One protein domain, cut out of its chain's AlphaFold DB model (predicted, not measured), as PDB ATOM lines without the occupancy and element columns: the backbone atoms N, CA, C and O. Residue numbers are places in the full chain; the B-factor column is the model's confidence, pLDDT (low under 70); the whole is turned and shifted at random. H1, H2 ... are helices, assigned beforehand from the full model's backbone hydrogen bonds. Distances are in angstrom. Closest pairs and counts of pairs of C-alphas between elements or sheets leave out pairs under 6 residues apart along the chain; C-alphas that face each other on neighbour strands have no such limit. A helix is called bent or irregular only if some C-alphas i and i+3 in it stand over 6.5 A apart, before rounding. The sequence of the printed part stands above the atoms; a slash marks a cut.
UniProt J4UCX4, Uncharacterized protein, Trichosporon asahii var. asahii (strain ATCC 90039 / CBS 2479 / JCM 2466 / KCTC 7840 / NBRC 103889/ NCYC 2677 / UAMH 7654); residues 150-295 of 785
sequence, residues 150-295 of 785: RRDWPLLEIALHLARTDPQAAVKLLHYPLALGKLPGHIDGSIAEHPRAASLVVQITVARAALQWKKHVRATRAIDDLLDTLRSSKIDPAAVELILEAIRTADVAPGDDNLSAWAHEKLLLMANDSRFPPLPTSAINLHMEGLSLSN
ATOM      1  N   ARG A 150     227.892 192.415 313.932       81.88
ATOM      2  CA  ARG A 150     229.155 191.785 313.519       81.88
ATOM      3  C   ARG A 150     230.104 191.473 314.695       81.88
ATOM      4  O   ARG A 150     230.947 190.582 314.557       81.88
ATOM      5  N   ARG A 151     230.000 192.140 315.838       85.00
ATOM      6  CA  ARG A 151     230.851 191.940 317.024       85.00
ATOM      7  C   ARG A 151     230.363 190.798 317.916       85.00
ATOM      8  O   ARG A 151     231.124 190.330 318.758       85.00
ATOM      9  N   ASP A 152     229.147 190.302 317.702       87.75
ATOM     10  CA  ASP A 152     228.532 189.214 318.477       87.75
ATOM     11  C   ASP A 152     228.847 187.809 317.931       87.75
ATOM     12  O   ASP A 152     228.309 186.811 318.394       87.75
ATOM     13  N   TRP A 153     229.788 187.701 316.987       89.62
ATOM     14  CA  TRP A 153     230.245 186.411 316.453       89.62
ATOM     15  C   TRP A 153     230.651 185.362 317.501       89.62
ATOM     16  O   TRP A 153     230.323 184.199 317.276       89.62
ATOM     17  N   PRO A 154     231.316 185.712 318.623       90.69
ATOM     18  CA  PRO A 154     231.682 184.718 319.630       90.69
ATOM     19  C   PRO A 154     230.490 183.898 320.150       90.69
ATOM     20  O   PRO A 154     230.665 182.719 320.440       90.69
ATOM     21  N   LEU A 155     229.276 184.470 320.187       91.56
ATOM     22  CA  LEU A 155     228.048 183.742 320.541       91.56
ATOM     23  C   LEU A 155     227.734 182.631 319.533       91.56
ATOM     24  O   LEU A 155     227.450 181.501 319.920       91.56
ATOM     25  N   LEU A 156     227.825 182.938 318.236       92.00
ATOM     26  CA  LEU A 156     227.571 181.960 317.177       92.00
ATOM     27  C   LEU A 156     228.665 180.891 317.099       92.00
ATOM     28  O   LEU A 156     228.371 179.743 316.789       92.00
ATOM     29  N   GLU A 157     229.913 181.231 317.428       91.56
ATOM     30  CA  GLU A 157     230.983 180.233 317.530       91.56
ATOM     31  C   GLU A 157     230.766 179.254 318.692       91.56
ATOM     32  O   GLU A 157     231.124 178.086 318.569       91.56
ATOM     33  N   ILE A 158     230.195 179.705 319.818       93.81
ATOM     34  CA  ILE A 158     229.803 178.802 320.914       93.81
ATOM     35  C   ILE A 158     228.742 177.816 320.416       93.81
ATOM     36  O   ILE A 158     228.900 176.613 320.606       93.81
ATOM     37  N   ALA A 159     227.703 178.308 319.732       92.88
ATOM     38  CA  ALA A 159     226.662 177.451 319.169       92.88
ATOM     39  C   ALA A 159     227.228 176.456 318.138       92.88
ATOM     40  O   ALA A 159     226.921 175.271 318.213       92.88
ATOM     41  N   LEU A 160     228.102 176.901 317.224       91.75
ATOM     42  CA  LEU A 160     228.774 176.022 316.254       91.75
ATOM     43  C   LEU A 160     229.620 174.935 316.921       91.75
ATOM     44  O   LEU A 160     229.596 173.792 316.476       91.75
ATOM     45  N   HIS A 161     230.371 175.277 317.969       92.69
ATOM     46  CA  HIS A 161     231.178 174.299 318.695       92.69
ATOM     47  C   HIS A 161     230.288 173.255 319.378       92.69
ATOM     48  O   HIS A 161     230.482 172.058 319.172       92.69
ATOM     49  N   LEU A 162     229.252 173.703 320.094       92.00
ATOM     50  CA  LEU A 162     228.288 172.809 320.735       92.00
ATOM     51  C   LEU A 162     227.520 171.953 319.719       92.00
ATOM     52  O   LEU A 162     227.202 170.814 320.021       92.00
ATOM     53  N   ALA A 163     227.292 172.415 318.485       90.81
ATOM     54  CA  ALA A 163     226.651 171.602 317.445       90.81
ATOM     55  C   ALA A 163     227.394 170.292 317.125       90.81
ATOM     56  O   ALA A 163     226.787 169.367 316.576       90.81
ATOM     57  N   ARG A 164     228.694 170.214 317.447       89.06
ATOM     58  CA  ARG A 164     229.530 169.020 317.270       89.06
ATOM     59  C   ARG A 164     229.453 168.060 318.461       89.06
ATOM     60  O   ARG A 164     229.594 166.858 318.257       89.06
ATOM     61  N   THR A 165     229.251 168.578 319.673       90.00
ATOM     62  CA  THR A 165     229.349 167.824 320.937       90.00
ATOM     63  C   THR A 165     227.991 167.618 321.617       90.00
ATOM     64  O   THR A 165     227.655 166.492 321.971       90.00
ATOM     65  N   ASP A 166     227.187 168.673 321.745       91.38
ATOM     66  CA  ASP A 166     225.819 168.677 322.276       91.38
ATOM     67  C   ASP A 166     224.896 169.555 321.396       91.38
ATOM     68  O   ASP A 166     224.630 170.732 321.693       91.38
ATOM     69  N   PRO A 167     224.390 169.005 320.277       88.94
ATOM     70  CA  PRO A 167     223.608 169.780 319.323       88.94
ATOM     71  C   PRO A 167     222.253 170.225 319.876       88.94
ATOM     72  O   PRO A 167     221.715 171.236 319.431       88.94
ATOM     73  N   GLN A 168     221.708 169.526 320.875       89.38
ATOM     74  CA  GLN A 168     220.448 169.915 321.507       89.38
ATOM     75  C   GLN A 168     220.627 171.166 322.373       89.38
ATOM     76  O   GLN A 168     219.791 172.072 322.330       89.38
ATOM     77  N   ALA A 169     221.730 171.264 323.121       89.81
ATOM     78  CA  ALA A 169     222.077 172.499 323.818       89.81
ATOM     79  C   ALA A 169     222.315 173.653 322.834       89.81
ATOM     80  O   ALA A 169     221.799 174.750 323.049       89.81
ATOM     81  N   ALA A 170     223.017 173.406 321.724       90.19
ATOM     82  CA  ALA A 170     223.265 174.419 320.699       90.19
ATOM     83  C   ALA A 170     221.967 174.991 320.097       90.19
ATOM     84  O   ALA A 170     221.821 176.211 319.995       90.19
ATOM     85  N   VAL A 171     220.995 174.134 319.768       88.75
ATOM     86  CA  VAL A 171     219.669 174.558 319.282       88.75
ATOM     87  C   VAL A 171     218.947 175.409 320.335       88.75
ATOM     88  O   VAL A 171     218.457 176.495 320.025       88.75
ATOM     89  N   LYS A 172     218.946 174.985 321.608       90.38
ATOM     90  CA  LYS A 172     218.352 175.767 322.711       90.38
ATOM     91  C   LYS A 172     218.966 177.161 322.847       90.38
ATOM     92  O   LYS A 172     218.238 178.112 323.125       90.38
ATOM     93  N   LEU A 173     220.275 177.296 322.634       90.56
ATOM     94  CA  LEU A 173     220.949 178.593 322.664       90.56
ATOM     95  C   LEU A 173     220.508 179.507 321.516       90.56
ATOM     96  O   LEU A 173     220.360 180.709 321.730       90.56
ATOM     97  N   LEU A 174     220.271 178.959 320.320       89.00
ATOM     98  CA  LEU A 174     219.827 179.730 319.156       89.00
ATOM     99  C   LEU A 174     218.352 180.145 319.213       89.00
ATOM    100  O   LEU A 174     218.007 181.185 318.652       89.00
ATOM    101  N   HIS A 175     217.494 179.419 319.935       87.81
ATOM    102  CA  HIS A 175     216.097 179.829 320.117       87.81
ATOM    103  C   HIS A 175     215.964 181.228 320.731       87.81
ATOM    104  O   HIS A 175     215.071 181.977 320.347       87.81
ATOM    105  N   TYR A 176     216.864 181.610 321.643       85.25
ATOM    106  CA  TYR A 176     216.832 182.931 322.273       85.25
ATOM    107  C   TYR A 176     216.967 184.085 321.256       85.25
ATOM    108  O   TYR A 176     216.049 184.899 321.160       85.25
ATOM    109  N   PRO A 177     218.042 184.184 320.447       87.19
ATOM    110  CA  PRO A 177     218.133 185.221 319.420       87.19
ATOM    111  C   PRO A 177     217.127 185.087 318.275       87.19
ATOM    112  O   PRO A 177     216.769 186.109 317.684       87.19
ATOM    113  N   LEU A 178     216.669 183.873 317.953       85.81
ATOM    114  CA  LEU A 178     215.606 183.665 316.966       85.81
ATOM    115  C   LEU A 178     214.283 184.281 317.441       85.81
ATOM    116  O   LEU A 178     213.669 185.036 316.693       85.81
ATOM    117  N   ALA A 179     213.894 184.055 318.700       84.44
ATOM    118  CA  ALA A 179     212.699 184.657 319.297       84.44
ATOM    119  C   ALA A 179     212.766 186.195 319.344       84.44
ATOM    120  O   ALA A 179     211.741 186.866 319.272       84.44
ATOM    121  N   LEU A 180     213.972 186.764 319.418       83.25
ATOM    122  CA  LEU A 180     214.202 188.211 319.348       83.25
ATOM    123  C   LEU A 180     214.225 188.771 317.910       83.25
ATOM    124  O   LEU A 180     214.477 189.966 317.732       83.25
ATOM    125  N   GLY A 181     214.038 187.932 316.884       80.44
ATOM    126  CA  GLY A 181     214.110 188.322 315.471       80.44
ATOM    127  C   GLY A 181     215.502 188.787 315.030       80.44
ATOM    128  O   GLY A 181     215.632 189.556 314.079       80.44
ATOM    129  N   LYS A 182     216.557 188.390 315.752       83.88
ATOM    130  CA  LYS A 182     217.940 188.832 315.499       83.88
ATOM    131  C   LYS A 182     218.712 187.912 314.563       83.88
ATOM    132  O   LYS A 182     219.738 188.315 314.022       83.88
ATOM    133  N   LEU A 183     218.221 186.693 314.382       80.56
ATOM    134  CA  LEU A 183     218.718 185.729 313.409       80.56
ATOM    135  C   LEU A 183     217.613 185.438 312.384       80.56
ATOM    136  O   LEU A 183     216.433 185.550 312.726       80.56
ATOM    137  N   PRO A 184     217.968 185.085 311.137       69.12
ATOM    138  CA  PRO A 184     216.987 184.784 310.101       69.12
ATOM    139  C   PRO A 184     216.120 183.581 310.507       69.12
ATOM    140  O   PRO A 184     216.645 182.506 310.795       69.12
ATOM    141  N   GLY A 185     214.796 183.773 310.533       59.59
ATOM    142  CA  GLY A 185     213.812 182.715 310.794       59.59
ATOM    143  C   GLY A 185     213.607 181.795 309.582       59.59
ATOM    144  O   GLY A 185     213.951 182.176 308.467       59.59
ATOM    145  N   HIS A 186     213.026 180.607 309.812       55.91
ATOM    146  CA  HIS A 186     212.700 179.529 308.841       55.91
ATOM    147  C   HIS A 186     213.713 178.378 308.689       55.91
ATOM    148  O   HIS A 186     213.974 177.931 307.574       55.91
ATOM    149  N   ILE A 187     214.280 177.866 309.784       54.47
ATOM    150  CA  ILE A 187     215.239 176.741 309.717       54.47
ATOM    151  C   ILE A 187     214.646 175.434 310.268       54.47
ATOM    152  O   ILE A 187     215.086 174.352 309.897       54.47
ATOM    153  N   ASP A 188     213.568 175.512 311.046       51.06
ATOM    154  CA  ASP A 188     213.101 174.360 311.826       51.06
ATOM    155  C   ASP A 188     212.123 173.430 311.084       51.06
ATOM    156  O   ASP A 188     211.871 172.318 311.537       51.06
ATOM    157  N   GLY A 189     211.583 173.842 309.932       50.19
ATOM    158  CA  GLY A 189     210.497 173.107 309.270       50.19
ATOM    159  C   GLY A 189     210.925 171.907 308.415       50.19
ATOM    160  O   GLY A 189     210.272 170.869 308.467       50.19
ATOM    161  N   SER A 190     211.994 172.019 307.615       58.97
ATOM    162  CA  SER A 190     212.296 171.006 306.579       58.97
ATOM    163  C   SER A 190     213.281 169.915 307.004       58.97
ATOM    164  O   SER A 190     213.433 168.931 306.290       58.97
ATOM    165  N   ILE A 191     213.962 170.079 308.141       69.44
ATOM    166  CA  ILE A 191     215.124 169.251 308.523       69.44
ATOM    167  C   ILE A 191     214.748 168.206 309.593       69.44
ATOM    168  O   ILE A 191     215.558 167.355 309.952       69.44
ATOM    169  N   ALA A 192     213.509 168.227 310.099       62.69
ATOM    170  CA  ALA A 192     213.063 167.402 311.228       62.69
ATOM    171  C   ALA A 192     213.253 165.883 311.024       62.69
ATOM    172  O   ALA A 192     213.500 165.164 311.988       62.69
ATOM    173  N   GLU A 193     213.209 165.392 309.782       75.69
ATOM    174  CA  GLU A 193     213.378 163.966 309.448       75.69
ATOM    175  C   GLU A 193     214.849 163.510 309.344       75.69
ATOM    176  O   GLU A 193     215.135 162.349 309.040       75.69
ATOM    177  N   HIS A 194     215.816 164.406 309.557       80.19
ATOM    178  CA  HIS A 194     217.232 164.113 309.357       80.19
ATOM    179  C   HIS A 194     217.902 163.524 310.622       80.19
ATOM    180  O   HIS A 194     217.752 164.083 311.710       80.19
ATOM    181  N   PRO A 195     218.758 162.479 310.524       83.00
ATOM    182  CA  PRO A 195     219.411 161.855 311.690       83.00
ATOM    183  C   PRO A 195     220.313 162.805 312.500       83.00
ATOM    184  O   PRO A 195     220.615 162.550 313.660       83.00
ATOM    185  N   ARG A 196     220.754 163.910 311.890       87.38
ATOM    186  CA  ARG A 196     221.539 164.986 312.524       87.38
ATOM    187  C   ARG A 196     220.847 166.348 312.458       87.38
ATOM    188  O   ARG A 196     221.520 167.364 312.304       87.38
ATOM    189  N   ALA A 197     219.514 166.373 312.517       85.00
ATOM    190  CA  ALA A 197     218.722 167.590 312.337       85.00
ATOM    191  C   ALA A 197     219.216 168.765 313.194       85.00
ATOM    192  O   ALA A 197     219.479 169.839 312.666       85.00
ATOM    193  N   ALA A 198     219.452 168.538 314.490       86.25
ATOM    194  CA  ALA A 198     219.889 169.585 315.413       86.25
ATOM    195  C   ALA A 198     221.237 170.228 315.020       86.25
ATOM    196  O   ALA A 198     221.356 171.453 315.014       86.25
ATOM    197  N   SER A 199     222.239 169.431 314.627       88.62
ATOM    198  CA  SER A 199     223.530 169.964 314.161       88.62
ATOM    199  C   SER A 199     223.379 170.761 312.863       88.62
ATOM    200  O   SER A 199     223.940 171.851 312.751       88.62
ATOM    201  N   LEU A 200     222.594 170.248 311.905       88.25
ATOM    202  CA  LEU A 200     222.350 170.921 310.627       88.25
ATOM    203  C   LEU A 200     221.627 172.256 310.818       88.25
ATOM    204  O   LEU A 200     222.054 173.256 310.249       88.25
ATOM    205  N   VAL A 201     220.586 172.294 311.656       88.19
ATOM    206  CA  VAL A 201     219.841 173.518 311.994       88.19
ATOM    207  C   VAL A 201     220.797 174.594 312.509       88.19
ATOM    208  O   VAL A 201     220.789 175.724 312.016       88.19
ATOM    209  N   VAL A 202     221.688 174.247 313.443       89.19
ATOM    210  CA  VAL A 202     222.668 175.197 313.992       89.19
ATOM    211  C   VAL A 202     223.638 175.683 312.918       89.19
ATOM    212  O   VAL A 202     223.825 176.890 312.763       89.19
ATOM    213  N   GLN A 203     224.235 174.769 312.150       90.94
ATOM    214  CA  GLN A 203     225.203 175.105 311.099       90.94
ATOM    215  C   GLN A 203     224.585 175.993 310.014       90.94
ATOM    216  O   GLN A 203     225.177 177.009 309.648       90.94
ATOM    217  N   ILE A 204     223.369 175.675 309.561       89.44
ATOM    218  CA  ILE A 204     222.601 176.464 308.588       89.44
ATOM    219  C   ILE A 204     222.301 177.857 309.142       89.44
ATOM    220  O   ILE A 204     222.542 178.854 308.459       89.44
ATOM    221  N   THR A 205     221.840 177.949 310.393       87.69
ATOM    222  CA  THR A 205     221.539 179.238 311.041       87.69
ATOM    223  C   THR A 205     222.774 180.118 311.113       87.69
ATOM    224  O   THR A 205     222.737 181.294 310.741       87.69
ATOM    225  N   VAL A 206     223.893 179.554 311.561       90.44
ATOM    226  CA  VAL A 206     225.127 180.316 311.740       90.44
ATOM    227  C   VAL A 206     225.750 180.697 310.399       90.44
ATOM    228  O   VAL A 206     226.220 181.828 310.256       90.44
ATOM    229  N   ALA A 207     225.718 179.815 309.399       90.19
ATOM    230  CA  ALA A 207     226.180 180.131 308.052       90.19
ATOM    231  C   ALA A 207     225.345 181.259 307.419       90.19
ATOM    232  O   ALA A 207     225.922 182.233 306.931       90.19
ATOM    233  N   ARG A 208     224.007 181.212 307.519       88.25
ATOM    234  CA  ARG A 208     223.122 182.304 307.066       88.25
ATOM    235  C   ARG A 208     223.427 183.621 307.773       88.25
ATOM    236  O   ARG A 208     223.575 184.647 307.115       88.25
ATOM    237  N   ALA A 209     223.599 183.598 309.093       87.94
ATOM    238  CA  ALA A 209     223.971 184.789 309.854       87.94
ATOM    239  C   ALA A 209     225.340 185.348 309.422       87.94
ATOM    240  O   ALA A 209     225.510 186.560 309.287       87.94
ATOM    241  N   ALA A 210     226.323 184.481 309.155       89.69
ATOM    242  CA  ALA A 210     227.634 184.892 308.662       89.69
ATOM    243  C   ALA A 210     227.546 185.568 307.283       89.69
ATOM    244  O   ALA A 210     228.189 186.603 307.081       89.69
ATOM    245  N   LEU A 211     226.730 185.029 306.371       87.44
ATOM    246  CA  LEU A 211     226.462 185.618 305.056       87.44
ATOM    247  C   LEU A 211     225.730 186.961 305.172       87.44
ATOM    248  O   LEU A 211     226.210 187.959 304.633       87.44
ATOM    249  N   GLN A 212     224.650 187.031 305.957       87.62
ATOM    250  CA  GLN A 212     223.893 188.265 306.214       87.62
ATOM    251  C   GLN A 212     224.791 189.369 306.789       87.62
ATOM    252  O   GLN A 212     224.701 190.542 306.420       87.62
ATOM    253  N   TRP A 213     225.720 188.999 307.670       88.56
ATOM    254  CA  TRP A 213     226.686 189.917 308.263       88.56
ATOM    255  C   TRP A 213     227.898 190.219 307.373       88.56
ATOM    256  O   TRP A 213     228.777 190.967 307.811       88.56
ATOM    257  N   LYS A 214     227.952 189.702 306.138       89.25
ATOM    258  CA  LYS A 214     229.060 189.849 305.174       89.25
ATOM    259  C   LYS A 214     230.413 189.370 305.719       89.25
ATOM    260  O   LYS A 214     231.450 189.984 305.487       89.25
ATOM    261  N   LYS A 215     230.418 188.286 306.500       89.19
ATOM    262  CA  LYS A 215     231.633 187.654 307.039       89.19
ATOM    263  C   LYS A 215     231.999 186.413 306.229       89.19
ATOM    264  O   LYS A 215     231.948 185.300 306.748       89.19
ATOM    265  N   HIS A 216     232.396 186.613 304.977       89.56
ATOM    266  CA  HIS A 216     232.612 185.536 304.002       89.56
ATOM    267  C   HIS A 216     233.540 184.420 304.515       89.56
ATOM    268  O   HIS A 216     233.135 183.266 304.532       89.56
ATOM    269  N   VAL A 217     234.708 184.749 305.084       89.31
ATOM    270  CA  VAL A 217     235.664 183.757 305.638       89.31
ATOM    271  C   VAL A 217     235.086 182.924 306.793       89.31
ATOM    272  O   VAL A 217     235.499 181.797 307.046       89.31
ATOM    273  N   ARG A 218     234.146 183.482 307.558       89.69
ATOM    274  CA  ARG A 218     233.478 182.751 308.643       89.69
ATOM    275  C   ARG A 218     232.319 181.915 308.114       89.69
ATOM    276  O   ARG A 218     232.093 180.827 308.629       89.69
ATOM    277  N   ALA A 219     231.634 182.405 307.080       90.06
ATOM    278  CA  ALA A 219     230.632 181.634 306.365       90.06
ATOM    279  C   ALA A 219     231.260 180.388 305.729       90.06
ATOM    280  O   ALA A 219     230.738 179.303 305.943       90.06
ATOM    281  N   THR A 220     232.417 180.501 305.063       92.00
ATOM    282  CA  THR A 220     233.093 179.337 304.459       92.00
ATOM    283  C   THR A 220     233.415 178.251 305.486       92.00
ATOM    284  O   THR A 220     233.099 177.094 305.245       92.00
ATOM    285  N   ARG A 221     233.915 178.615 306.677       90.50
ATOM    286  CA  ARG A 221     234.160 177.655 307.774       90.50
ATOM    287  C   ARG A 221     232.888 176.964 308.267       90.50
ATOM    288  O   ARG A 221     232.894 175.761 308.485       90.50
ATOM    289  N   ALA A 222     231.800 177.715 308.444       89.94
ATOM    290  CA  ALA A 222     230.519 177.135 308.851       89.94
ATOM    291  C   ALA A 222     229.945 176.200 307.769       89.94
ATOM    292  O   ALA A 222     229.318 175.194 308.088       89.94
ATOM    293  N   ILE A 223     230.187 176.512 306.493       93.38
ATOM    294  CA  ILE A 223     229.811 175.667 305.357       93.38
ATOM    295  C   ILE A 223     230.695 174.417 305.258       93.38
ATOM    296  O   ILE A 223     230.184 173.353 304.922       93.38
ATOM    297  N   ASP A 224     231.985 174.504 305.579       93.94
ATOM    298  CA  ASP A 224     232.865 173.332 305.649       93.94
ATOM    299  C   ASP A 224     232.380 172.340 306.720       93.94
ATOM    300  O   ASP A 224     232.221 171.155 306.429       93.94
ATOM    301  N   ASP A 225     232.016 172.834 307.909       89.44
ATOM    302  CA  ASP A 225     231.412 172.021 308.974       89.44
ATOM    303  C   ASP A 225     230.087 171.369 308.535       89.44
ATOM    304  O   ASP A 225     229.804 170.205 308.854       89.44
ATOM    305  N   LEU A 226     229.268 172.117 307.787       91.75
ATOM    306  CA  LEU A 226     228.018 171.629 307.207       91.75
ATOM    307  C   LEU A 226     228.283 170.505 306.198       91.75
ATOM    308  O   LEU A 226     227.665 169.444 306.280       91.75
ATOM    309  N   LEU A 227     229.236 170.697 305.284       92.94
ATOM    310  CA  LEU A 227     229.637 169.689 304.302       92.94
ATOM    311  C   LEU A 227     230.172 168.421 304.974       92.94
ATOM    312  O   LEU A 227     229.789 167.325 304.572       92.94
ATOM    313  N   ASP A 228     230.998 168.537 306.012       91.31
ATOM    314  CA  ASP A 228     231.508 167.383 306.762       91.31
ATOM    315  C   ASP A 228     230.376 166.608 307.464       91.31
ATOM    316  O   ASP A 228     230.365 165.370 307.501       91.31
ATOM    317  N   THR A 229     229.358 167.323 307.946       89.38
ATOM    318  CA  THR A 229     228.157 166.713 308.530       89.38
ATOM    319  C   THR A 229     227.335 165.983 307.466       89.38
ATOM    320  O   THR A 229     226.980 164.818 307.664       89.38
ATOM    321  N   LEU A 230     227.097 166.602 306.305       89.94
ATOM    322  CA  LEU A 230     226.383 165.985 305.178       89.94
ATOM    323  C   LEU A 230     227.146 164.792 304.586       89.94
ATOM    324  O   LEU A 230     226.535 163.801 304.198       89.94
ATOM    325  N   ARG A 231     228.485 164.814 304.590       87.31
ATOM    326  CA  ARG A 231     229.306 163.675 304.142       87.31
ATOM    327  C   ARG A 231     229.120 162.423 304.990       87.31
ATOM    328  O   ARG A 231     229.391 161.332 304.496       87.31
ATOM    329  N   SER A 232     228.695 162.562 306.238       85.44
ATOM    330  CA  SER A 232     228.451 161.439 307.149       85.44
ATOM    331  C   SER A 232     226.961 161.141 307.344       85.44
ATOM    332  O   SER A 232     226.613 160.318 308.189       85.44
ATOM    333  N   SER A 233     226.070 161.791 306.585       87.12
ATOM    334  CA  SER A 233     224.618 161.676 306.754       87.12
ATOM    335  C   SER A 233     223.843 161.829 305.430       87.12
ATOM    336  O   SER A 233     224.414 161.648 304.353       87.12
ATOM    337  N   LYS A 234     222.521 162.047 305.497       86.81
ATOM    338  CA  LYS A 234     221.653 162.210 304.320       86.81
ATOM    339  C   LYS A 234     221.793 163.645 303.799       86.81
ATOM    340  O   LYS A 234     221.999 164.578 304.563       86.81
ATOM    341  N   ILE A 235     221.693 163.837 302.486       87.12
ATOM    342  CA  ILE A 235     221.777 165.185 301.919       87.12
ATOM    343  C   ILE A 235     220.426 165.882 302.034       87.12
ATOM    344  O   ILE A 235     219.413 165.369 301.563       87.12
ATOM    345  N   ASP A 236     220.442 167.051 302.670       86.06
ATOM    346  CA  ASP A 236     219.288 167.928 302.819       86.06
ATOM    347  C   ASP A 236     219.280 169.004 301.708       86.06
ATOM    348  O   ASP A 236     220.296 169.681 301.512       86.06
ATOM    349  N   PRO A 237     218.170 169.191 300.968       84.94
ATOM    350  CA  PRO A 237     218.093 170.179 299.891       84.94
ATOM    351  C   PRO A 237     218.309 171.627 300.347       84.94
ATOM    352  O   PRO A 237     218.997 172.379 299.657       84.94
ATOM    353  N   ALA A 238     217.787 172.019 301.514       83.06
ATOM    354  CA  ALA A 238     217.940 173.382 302.024       83.06
ATOM    355  C   ALA A 238     219.402 173.673 302.406       83.06
ATOM    356  O   ALA A 238     219.903 174.780 302.186       83.06
ATOM    357  N   ALA A 239     220.120 172.667 302.913       87.88
ATOM    358  CA  ALA A 239     221.559 172.754 303.133       87.88
ATOM    359  C   ALA A 239     222.326 172.956 301.814       87.88
ATOM    360  O   ALA A 239     223.226 173.794 301.750       87.88
ATOM    361  N   VAL A 240     221.952 172.239 300.747       90.69
ATOM    362  CA  VAL A 240     222.566 172.391 299.415       90.69
ATOM    363  C   VAL A 240     222.340 173.791 298.846       90.69
ATOM    364  O   VAL A 240     223.286 174.398 298.345       90.69
ATOM    365  N   GLU A 241     221.127 174.334 298.950       89.75
ATOM    366  CA  GLU A 241     220.830 175.697 298.496       89.75
ATOM    367  C   GLU A 241     221.696 176.740 299.205       89.75
ATOM    368  O   GLU A 241     222.242 177.633 298.551       89.75
ATOM    369  N   LEU A 242     221.888 176.590 300.519       89.25
ATOM    370  CA  LEU A 242     222.748 177.469 301.304       89.25
ATOM    371  C   LEU A 242     224.225 177.342 300.914       89.25
ATOM    372  O   LEU A 242     224.922 178.351 300.825       89.25
ATOM    373  N   ILE A 243     224.712 176.124 300.660       93.38
ATOM    374  CA  ILE A 243     226.081 175.905 300.173       93.38
ATOM    375  C   ILE A 243     226.273 176.630 298.836       93.38
ATOM    376  O   ILE A 243     227.245 177.365 298.663       93.38
ATOM    377  N   LEU A 244     225.322 176.490 297.910       93.44
ATOM    378  CA  LEU A 244     225.358 177.177 296.620       93.44
ATOM    379  C   LEU A 244     225.237 178.698 296.770       93.44
ATOM    380  O   LEU A 244     225.860 179.435 296.015       93.44
ATOM    381  N   GLU A 245     224.448 179.204 297.716       90.94
ATOM    382  CA  GLU A 245     224.417 180.629 298.055       90.94
ATOM    383  C   GLU A 245     225.779 181.118 298.558       90.94
ATOM    384  O   GLU A 245     226.303 182.103 298.040       90.94
ATOM    385  N   ALA A 246     226.402 180.396 299.489       91.06
ATOM    386  CA  ALA A 246     227.718 180.741 300.011       91.06
ATOM    387  C   ALA A 246     228.782 180.767 298.904       91.06
ATOM    388  O   ALA A 246     229.530 181.741 298.811       91.06
ATOM    389  N   ILE A 247     228.797 179.763 298.023       92.81
ATOM    390  CA  ILE A 247     229.674 179.708 296.842       92.81
ATOM    391  C   ILE A 247     229.450 180.930 295.944       92.81
ATOM    392  O   ILE A 247     230.406 181.628 295.621       92.81
ATOM    393  N   ARG A 248     228.191 181.265 295.623       90.81
ATOM    394  CA  ARG A 248     227.867 182.454 294.816       90.81
ATOM    395  C   ARG A 248     228.383 183.740 295.463       90.81
ATOM    396  O   ARG A 248     228.935 184.593 294.775       90.81
ATOM    397  N   THR A 249     228.235 183.888 296.780       88.88
ATOM    398  CA  THR A 249     228.762 185.069 297.483       88.88
ATOM    399  C   THR A 249     230.288 185.102 297.530       88.88
ATOM    400  O   THR A 249     230.855 186.190 297.505       88.88
ATOM    401  N   ALA A 250     230.948 183.943 297.588       88.12
ATOM    402  CA  ALA A 250     232.402 183.828 297.580       88.12
ATOM    403  C   ALA A 250     232.991 184.200 296.211       88.12
ATOM    404  O   ALA A 250     233.992 184.907 296.166       88.12
ATOM    405  N   ASP A 251     232.336 183.804 295.115       85.94
ATOM    406  CA  ASP A 251     232.759 184.135 293.747       85.94
ATOM    407  C   ASP A 251     232.609 185.624 293.405       85.94
ATOM    408  O   ASP A 251     233.394 186.169 292.632       85.94
ATOM    409  N   VAL A 252     231.611 186.298 293.985       85.19
ATOM    410  CA  VAL A 252     231.360 187.733 293.753       85.19
ATOM    411  C   VAL A 252     232.147 188.621 294.731       85.19
ATOM    412  O   VAL A 252     232.266 189.828 294.512       85.19
ATOM    413  N   ALA A 253     232.703 188.060 295.811       81.31
ATOM    414  CA  ALA A 253     233.431 188.827 296.818       81.31
ATOM    415  C   ALA A 253     234.723 189.434 296.224       81.31
ATOM    416  O   ALA A 253     235.626 188.701 295.817       81.31
ATOM    417  N   PRO A 254     234.859 190.773 296.177       67.81
ATOM    418  CA  PRO A 254     235.990 191.405 295.511       67.81
ATOM    419  C   PRO A 254     237.301 191.186 296.281       67.81
ATOM    420  O   PRO A 254     237.412 191.542 297.452       67.81
ATOM    421  N   GLY A 255     238.327 190.685 295.584       67.00
ATOM    422  CA  GLY A 255     239.729 190.790 296.008       67.00
ATOM    423  C   GLY A 255     240.278 189.695 296.929       67.00
ATOM    424  O   GLY A 255     241.383 189.876 297.442       67.00
ATOM    425  N   ASP A 256     239.571 188.577 297.130       78.44
ATOM    426  CA  ASP A 256     240.087 187.431 297.895       78.44
ATOM    427  C   ASP A 256     240.165 186.161 297.034       78.44
ATOM    428  O   ASP A 256     239.217 185.377 296.946       78.44
ATOM    429  N   ASP A 257     241.333 185.934 296.426       81.81
ATOM    430  CA  ASP A 257     241.615 184.740 295.618       81.81
ATOM    431  C   ASP A 257     241.374 183.434 296.398       81.81
ATOM    432  O   ASP A 257     241.075 182.400 295.797       81.81
ATOM    433  N   ASN A 258     241.470 183.456 297.736       87.94
ATOM    434  CA  ASN A 258     241.230 182.265 298.550       87.94
ATOM    435  C   ASN A 258     239.750 181.873 298.564       87.94
ATOM    436  O   ASN A 258     239.446 180.684 298.629       87.94
ATOM    437  N   LEU A 259     238.832 182.844 298.497       88.88
ATOM    438  CA  LEU A 259     237.394 182.571 298.460       88.88
ATOM    439  C   LEU A 259     236.986 181.953 297.123       88.88
ATOM    440  O   LEU A 259     236.245 180.973 297.117       88.88
ATOM    441  N   SER A 260     237.531 182.456 296.012       88.19
ATOM    442  CA  SER A 260     237.302 181.861 294.690       88.19
ATOM    443  C   SER A 260     237.922 180.461 294.579       88.19
ATOM    444  O   SER A 260     237.291 179.539 294.064       88.19
ATOM    445  N   ALA A 261     239.122 180.249 295.137       90.81
ATOM    446  CA  ALA A 261     239.738 178.922 295.200       90.81
ATOM    447  C   ALA A 261     238.930 177.938 296.067       90.81
ATOM    448  O   ALA A 261     238.766 176.776 295.692       90.81
ATOM    449  N   TRP A 262     238.383 178.398 297.195       93.81
ATOM    450  CA  TRP A 262     237.480 177.602 298.027       93.81
ATOM    451  C   TRP A 262     236.190 177.252 297.271       93.81
ATOM    452  O   TRP A 262     235.805 176.086 297.238       93.81
ATOM    453  N   ALA A 263     235.563 178.221 296.594       93.44
ATOM    454  CA  ALA A 263     234.367 178.004 295.775       93.44
ATOM    455  C   ALA A 263     234.608 176.952 294.680       93.44
ATOM    456  O   ALA A 263     233.814 176.021 294.523       93.44
ATOM    457  N   HIS A 264     235.751 177.049 293.995       93.88
ATOM    458  CA  HIS A 264     236.208 176.076 293.005       93.88
ATOM    459  C   HIS A 264     236.300 174.660 293.590       93.88
ATOM    460  O   HIS A 264     235.730 173.716 293.038       93.88
ATOM    461  N   GLU A 265     236.976 174.505 294.733       94.75
ATOM    462  CA  GLU A 265     237.120 173.219 295.421       94.75
ATOM    463  C   GLU A 265     235.757 172.625 295.804       94.75
ATOM    464  O   GLU A 265     235.509 171.441 295.566       94.75
ATOM    465  N   LYS A 266     234.846 173.433 296.365       95.19
ATOM    466  CA  LYS A 266     233.544 172.934 296.837       95.19
ATOM    467  C   LYS A 266     232.598 172.575 295.702       95.19
ATOM    468  O   LYS A 266     231.923 171.553 295.806       95.19
ATOM    469  N   LEU A 267     232.592 173.331 294.604       94.75
ATOM    470  CA  LEU A 267     231.832 172.954 293.409       94.75
ATOM    471  C   LEU A 267     232.316 171.615 292.844       94.75
ATOM    472  O   LEU A 267     231.496 170.742 292.571       94.75
ATOM    473  N   LEU A 268     233.631 171.409 292.725       94.44
ATOM    474  CA  LEU A 268     234.170 170.124 292.270       94.44
ATOM    475  C   LEU A 268     233.835 168.988 293.239       94.44
ATOM    476  O   LEU A 268     233.494 167.890 292.804       94.44
ATOM    477  N   LEU A 269     233.891 169.245 294.545       93.56
ATOM    478  CA  LEU A 269     233.513 168.263 295.552       93.56
ATOM    479  C   LEU A 269     232.052 167.826 295.406       93.56
ATOM    480  O   LEU A 269     231.776 166.628 295.373       93.56
ATOM    481  N   MET A 270     231.136 168.784 295.278       93.31
ATOM    482  CA  MET A 270     229.711 168.506 295.086       93.31
ATOM    483  C   MET A 270     229.440 167.794 293.758       93.31
ATOM    484  O   MET A 270     228.607 166.898 293.712       93.31
ATOM    485  N   ALA A 271     230.159 168.143 292.684       92.19
ATOM    486  CA  ALA A 271     230.020 167.473 291.391       92.19
ATOM    487  C   ALA A 271     230.494 166.008 291.428       92.19
ATOM    488  O   ALA A 271     229.940 165.159 290.730       92.19
ATOM    489  N   ASN A 272     231.536 165.714 292.208       90.00
ATOM    490  CA  ASN A 272     232.131 164.382 292.301       90.00
ATOM    491  C   ASN A 272     231.388 163.453 293.272       90.00
ATOM    492  O   ASN A 272     231.418 162.234 293.095       90.00
ATOM    493  N   ASP A 273     230.716 163.995 294.288       89.75
ATOM    494  CA  ASP A 273     229.966 163.193 295.252       89.75
ATOM    495  C   ASP A 273     228.544 162.904 294.750       89.75
ATOM    496  O   ASP A 273     227.666 163.763 294.696       89.75
ATOM    497  N   SER A 274     228.312 161.632 294.419       86.88
ATOM    498  CA  SER A 274     227.055 161.123 293.862       86.88
ATOM    499  C   SER A 274     225.797 161.354 294.702       86.88
ATOM    500  O   SER A 274     224.690 161.191 294.184       86.88
ATOM    501  N   ARG A 275     225.951 161.681 295.985       88.56
ATOM    502  CA  ARG A 275     224.830 161.933 296.888       88.56
ATOM    503  C   ARG A 275     224.238 163.323 296.686       88.56
ATOM    504  O   ARG A 275     223.075 163.525 297.026       88.56
ATOM    505  N   PHE A 276     225.027 164.274 296.178       90.19
ATOM    506  CA  PHE A 276     224.549 165.630 295.928       90.19
ATOM    507  C   PHE A 276     223.667 165.661 294.678       90.19
ATOM    508  O   PHE A 276     223.906 164.906 293.725       90.19
ATOM    509  N   PRO A 277     222.639 166.530 294.656       89.81
ATOM    510  CA  PRO A 277     221.872 166.753 293.444       89.81
ATOM    511  C   PRO A 277     222.777 167.342 292.349       89.81
ATOM    512  O   PRO A 277     223.778 167.997 292.662       89.81
ATOM    513  N   PRO A 278     222.432 167.146 291.064       90.44
ATOM    514  CA  PRO A 278     223.202 167.707 289.967       90.44
ATOM    515  C   PRO A 278     223.371 169.218 290.116       90.44
ATOM    516  O   PRO A 278     222.401 169.940 290.358       90.44
ATOM    517  N   LEU A 279     224.600 169.702 289.939       92.69
ATOM    518  CA  LEU A 279     224.883 171.129 290.056       92.69
ATOM    519  C   LEU A 279     224.056 171.948 289.048       92.69
ATOM    520  O   LEU A 279     224.032 171.607 287.858       92.69
ATOM    521  N   PRO A 280     223.415 173.050 289.479       93.06
ATOM    522  CA  PRO A 280     222.628 173.879 288.583       93.06
ATOM    523  C   PRO A 280     223.525 174.675 287.628       93.06
ATOM    524  O   PRO A 280     224.589 175.172 288.004       93.06
ATOM    525  N   THR A 281     223.048 174.874 286.394       91.56
ATOM    526  CA  THR A 281     223.751 175.645 285.354       91.56
ATOM    527  C   THR A 281     224.086 177.067 285.814       91.56
ATOM    528  O   THR A 281     225.127 177.600 285.440       91.56
ATOM    529  N   SER A 282     223.240 177.680 286.649       92.06
ATOM    530  CA  SER A 282     223.463 179.025 287.194       92.06
ATOM    531  C   SER A 282     224.712 179.110 288.078       92.06
ATOM    532  O   SER A 282     225.488 180.048 287.921       92.06
ATOM    533  N   ALA A 283     224.944 178.126 288.952       91.75
ATOM    534  CA  ALA A 283     226.116 178.098 289.827       91.75
ATOM    535  C   ALA A 283     227.411 177.902 289.026       91.75
ATOM    536  O   ALA A 283     228.387 178.618 289.232       91.75
ATOM    537  N   ILE A 284     227.390 176.980 288.058       93.25
ATOM    538  CA  ILE A 284     228.537 176.701 287.184       93.25
ATOM    539  C   ILE A 284     228.888 177.922 286.332       93.25
ATOM    540  O   ILE A 284     230.057 178.300 286.249       93.25
ATOM    541  N   ASN A 285     227.887 178.556 285.713       93.75
ATOM    542  CA  ASN A 285     228.112 179.737 284.885       93.75
ATOM    543  C   ASN A 285     228.681 180.898 285.702       93.75
ATOM    544  O   ASN A 285     229.664 181.485 285.265       93.75
ATOM    545  N   LEU A 286     228.107 181.196 286.876       93.00
ATOM    546  CA  LEU A 286     228.582 182.293 287.722       93.00
ATOM    547  C   LEU A 286     230.053 182.100 288.114       93.00
ATOM    548  O   LEU A 286     230.853 183.020 287.962       93.00
ATOM    549  N   HIS A 287     230.423 180.889 288.540       93.50
ATOM    550  CA  HIS A 287     231.804 180.586 288.905       93.50
ATOM    551  C   HIS A 287     232.755 180.773 287.714       93.50
ATOM    552  O   HIS A 287     233.758 181.478 287.803       93.50
ATOM    553  N   MET A 288     232.414 180.219 286.545       93.56
ATOM    554  CA  MET A 288     233.230 180.380 285.334       93.56
ATOM    555  C   MET A 288     233.309 181.833 284.840       93.56
ATOM    556  O   MET A 288     234.282 182.203 284.179       93.56
ATOM    557  N   GLU A 289     232.309 182.670 285.118       91.25
ATOM    558  CA  GLU A 289     232.323 184.104 284.802       91.25
ATOM    559  C   GLU A 289     233.330 184.875 285.650       91.25
ATOM    560  O   GLU A 289     234.042 185.716 285.101       91.25
ATOM    561  N   GLY A 290     233.454 184.530 286.936       86.88
ATOM    562  CA  GLY A 290     234.457 185.104 287.838       86.88
ATOM    563  C   GLY A 290     235.898 184.686 287.520       86.88
ATOM    564  O   GLY A 290     236.845 185.367 287.911       86.88
ATOM    565  N   LEU A 291     236.087 183.592 286.775       89.69
ATOM    566  CA  LEU A 291     237.404 183.058 286.430       89.69
ATOM    567  C   LEU A 291     237.975 183.621 285.119       89.69
ATOM    568  O   LEU A 291     237.268 183.959 284.160       89.69
ATOM    569  N   SER A 292     239.312 183.633 285.041       90.06
ATOM    570  CA  SER A 292     240.024 183.809 283.774       90.06
ATOM    571  C   SER A 292     239.673 182.676 282.805       90.06
ATOM    572  O   SER A 292     239.334 181.569 283.219       90.06
ATOM    573  N   LEU A 293     239.779 182.927 281.497       91.06
ATOM    574  CA  LEU A 293     239.365 181.951 280.486       91.06
ATOM    575  C   LEU A 293     240.106 180.606 280.603       91.06
ATOM    576  O   LEU A 293     239.494 179.557 280.419       91.06
ATOM    577  N   SER A 294     241.401 180.635 280.940       89.69
ATOM    578  CA  SER A 294     242.185 179.420 281.186       89.69
ATOM    579  C   SER A 294     241.678 178.660 282.407       89.69
ATOM    580  O   SER A 294     241.432 177.465 282.319       89.69
ATOM    581  N   ASN A 295     241.438 179.359 283.518       91.00
ATOM    582  CA  ASN A 295     241.009 178.730 284.765       91.00
ATOM    583  C   ASN A 295     239.571 178.203 284.662       91.00
ATOM    584  O   ASN A 295     239.252 177.168 285.237       91.00
TER     585      ASN A 295
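This is residues 150 to 295 of the 785 residues of an uncharacterized protein of Trichosporon asahii var. asahii (strain ATCC 90039 / CBS 2479 / JCM 2466 / KCTC 7840 / NBRC 103889/ NCYC 2677 / UAMH 7654) (UniProt J4UCX4). Seven helices stack side by side along one axis, making a slab of two staggered rows: H2, H3, H5 and H7 make one row, and H1, H4 and H6 make the other and run against them. The stack goes from H2 and H1 at one end, through H3, H4 and H5 in the middle, to H6 and then H7 at the other end. H1 to H6 form a bundle, that is, helices side by side, and the packing is mostly aligned, with H2 and H3 the most strongly tilted of the touching pairs. The printed part has 146 residues with seven named helices, H1 to H7 in chain order, and no named strand; its class is all helix. It is compact, with a radius of gyration of the C-alphas of 15.3 A, and the C-alphas span 48 by 35 by 23 A.

Five helices share the greatest length of 16 residues. H3 is residues 197 to 212, 22.2 A from first to last C-alpha, and begins at C-alpha 197 at (218.722, 167.590, 312.337). H4 is residues 216 to 231, 22.1 A, and H5 is residues 237 to 252, 22.8 A. H6 is residues 257 to 272, 22.7 A. H1 is residues 150 to 165, 25.1 A, and begins at C-alpha 150 at (229.155, 191.785, 313.519); it is irregular, with C-alphas 151 and 154 7.7 A apart where a regular helix has about 5 A. H2 is residues 167 to 179, 13 residues. H7 is residues 281 to 290, 10 residues, and ends at C-alpha 290 at (234.457, 185.104, 287.838).

H3 and H5 are the hubs, touching four helices each. H3 and H4 form a hairpin, with a shallow tilt of 21 degrees; their closest C-alphas, those of Ala 210 and Ala 219, are 5.0 A apart. H3 touches H5, the same way, the closest C-alphas being those of Ile 204 and Ala 239 at 6.7 A. H3 touches H1, opposite ways at a shallow tilt of 19 degrees, with the C-alphas of Ala 163 and Ser 199 closest at 4.8 A. H3 touches H2 with residues 198 to 202 alone, at a steep tilt of 44 degrees; the closest C-alphas are those of Pro 167 and Ser 199, 5.2 A apart. H1 and H2 form a hairpin, with the C-alphas of Ala 159 and Ala 170 closest at 4.8 A. H5 and H6 form a hairpin at a shallow tilt of 33 degrees, only just short of steep; the C-alphas of Ile 247 and Ala 263 are closest, at 5.1 A. H7 touches H5, the same way at a shallow tilt of 21 degrees, with the C-alphas of Asp 251 and His 287 closest at 6.1 A. H4 and H6 only just touch, with 3 pairs of C-alphas within 8 A, the closest those of Val 217 and Leu 259 at 7.5 A. H1 and H7 are apart, as are H2 and H6. In H3, H5, H6 and H7 every O i to N i+4 pair is within hydrogen-bond range; in H1 it is 7 of 12, in H2 7 of 9 and in H4 11 of 12.

The two C-alphas farthest apart are those of Ala 179 and Ser 294, 48.5 A. The printed part has no cut. The link from H2 to H3, residues 180 to 196, is long; the link from H6 to H7 is short, and the other four are tight. The mean pLDDT of the printed part is 87.1, and residues 184 to 192 and 254 to 255 are under 70.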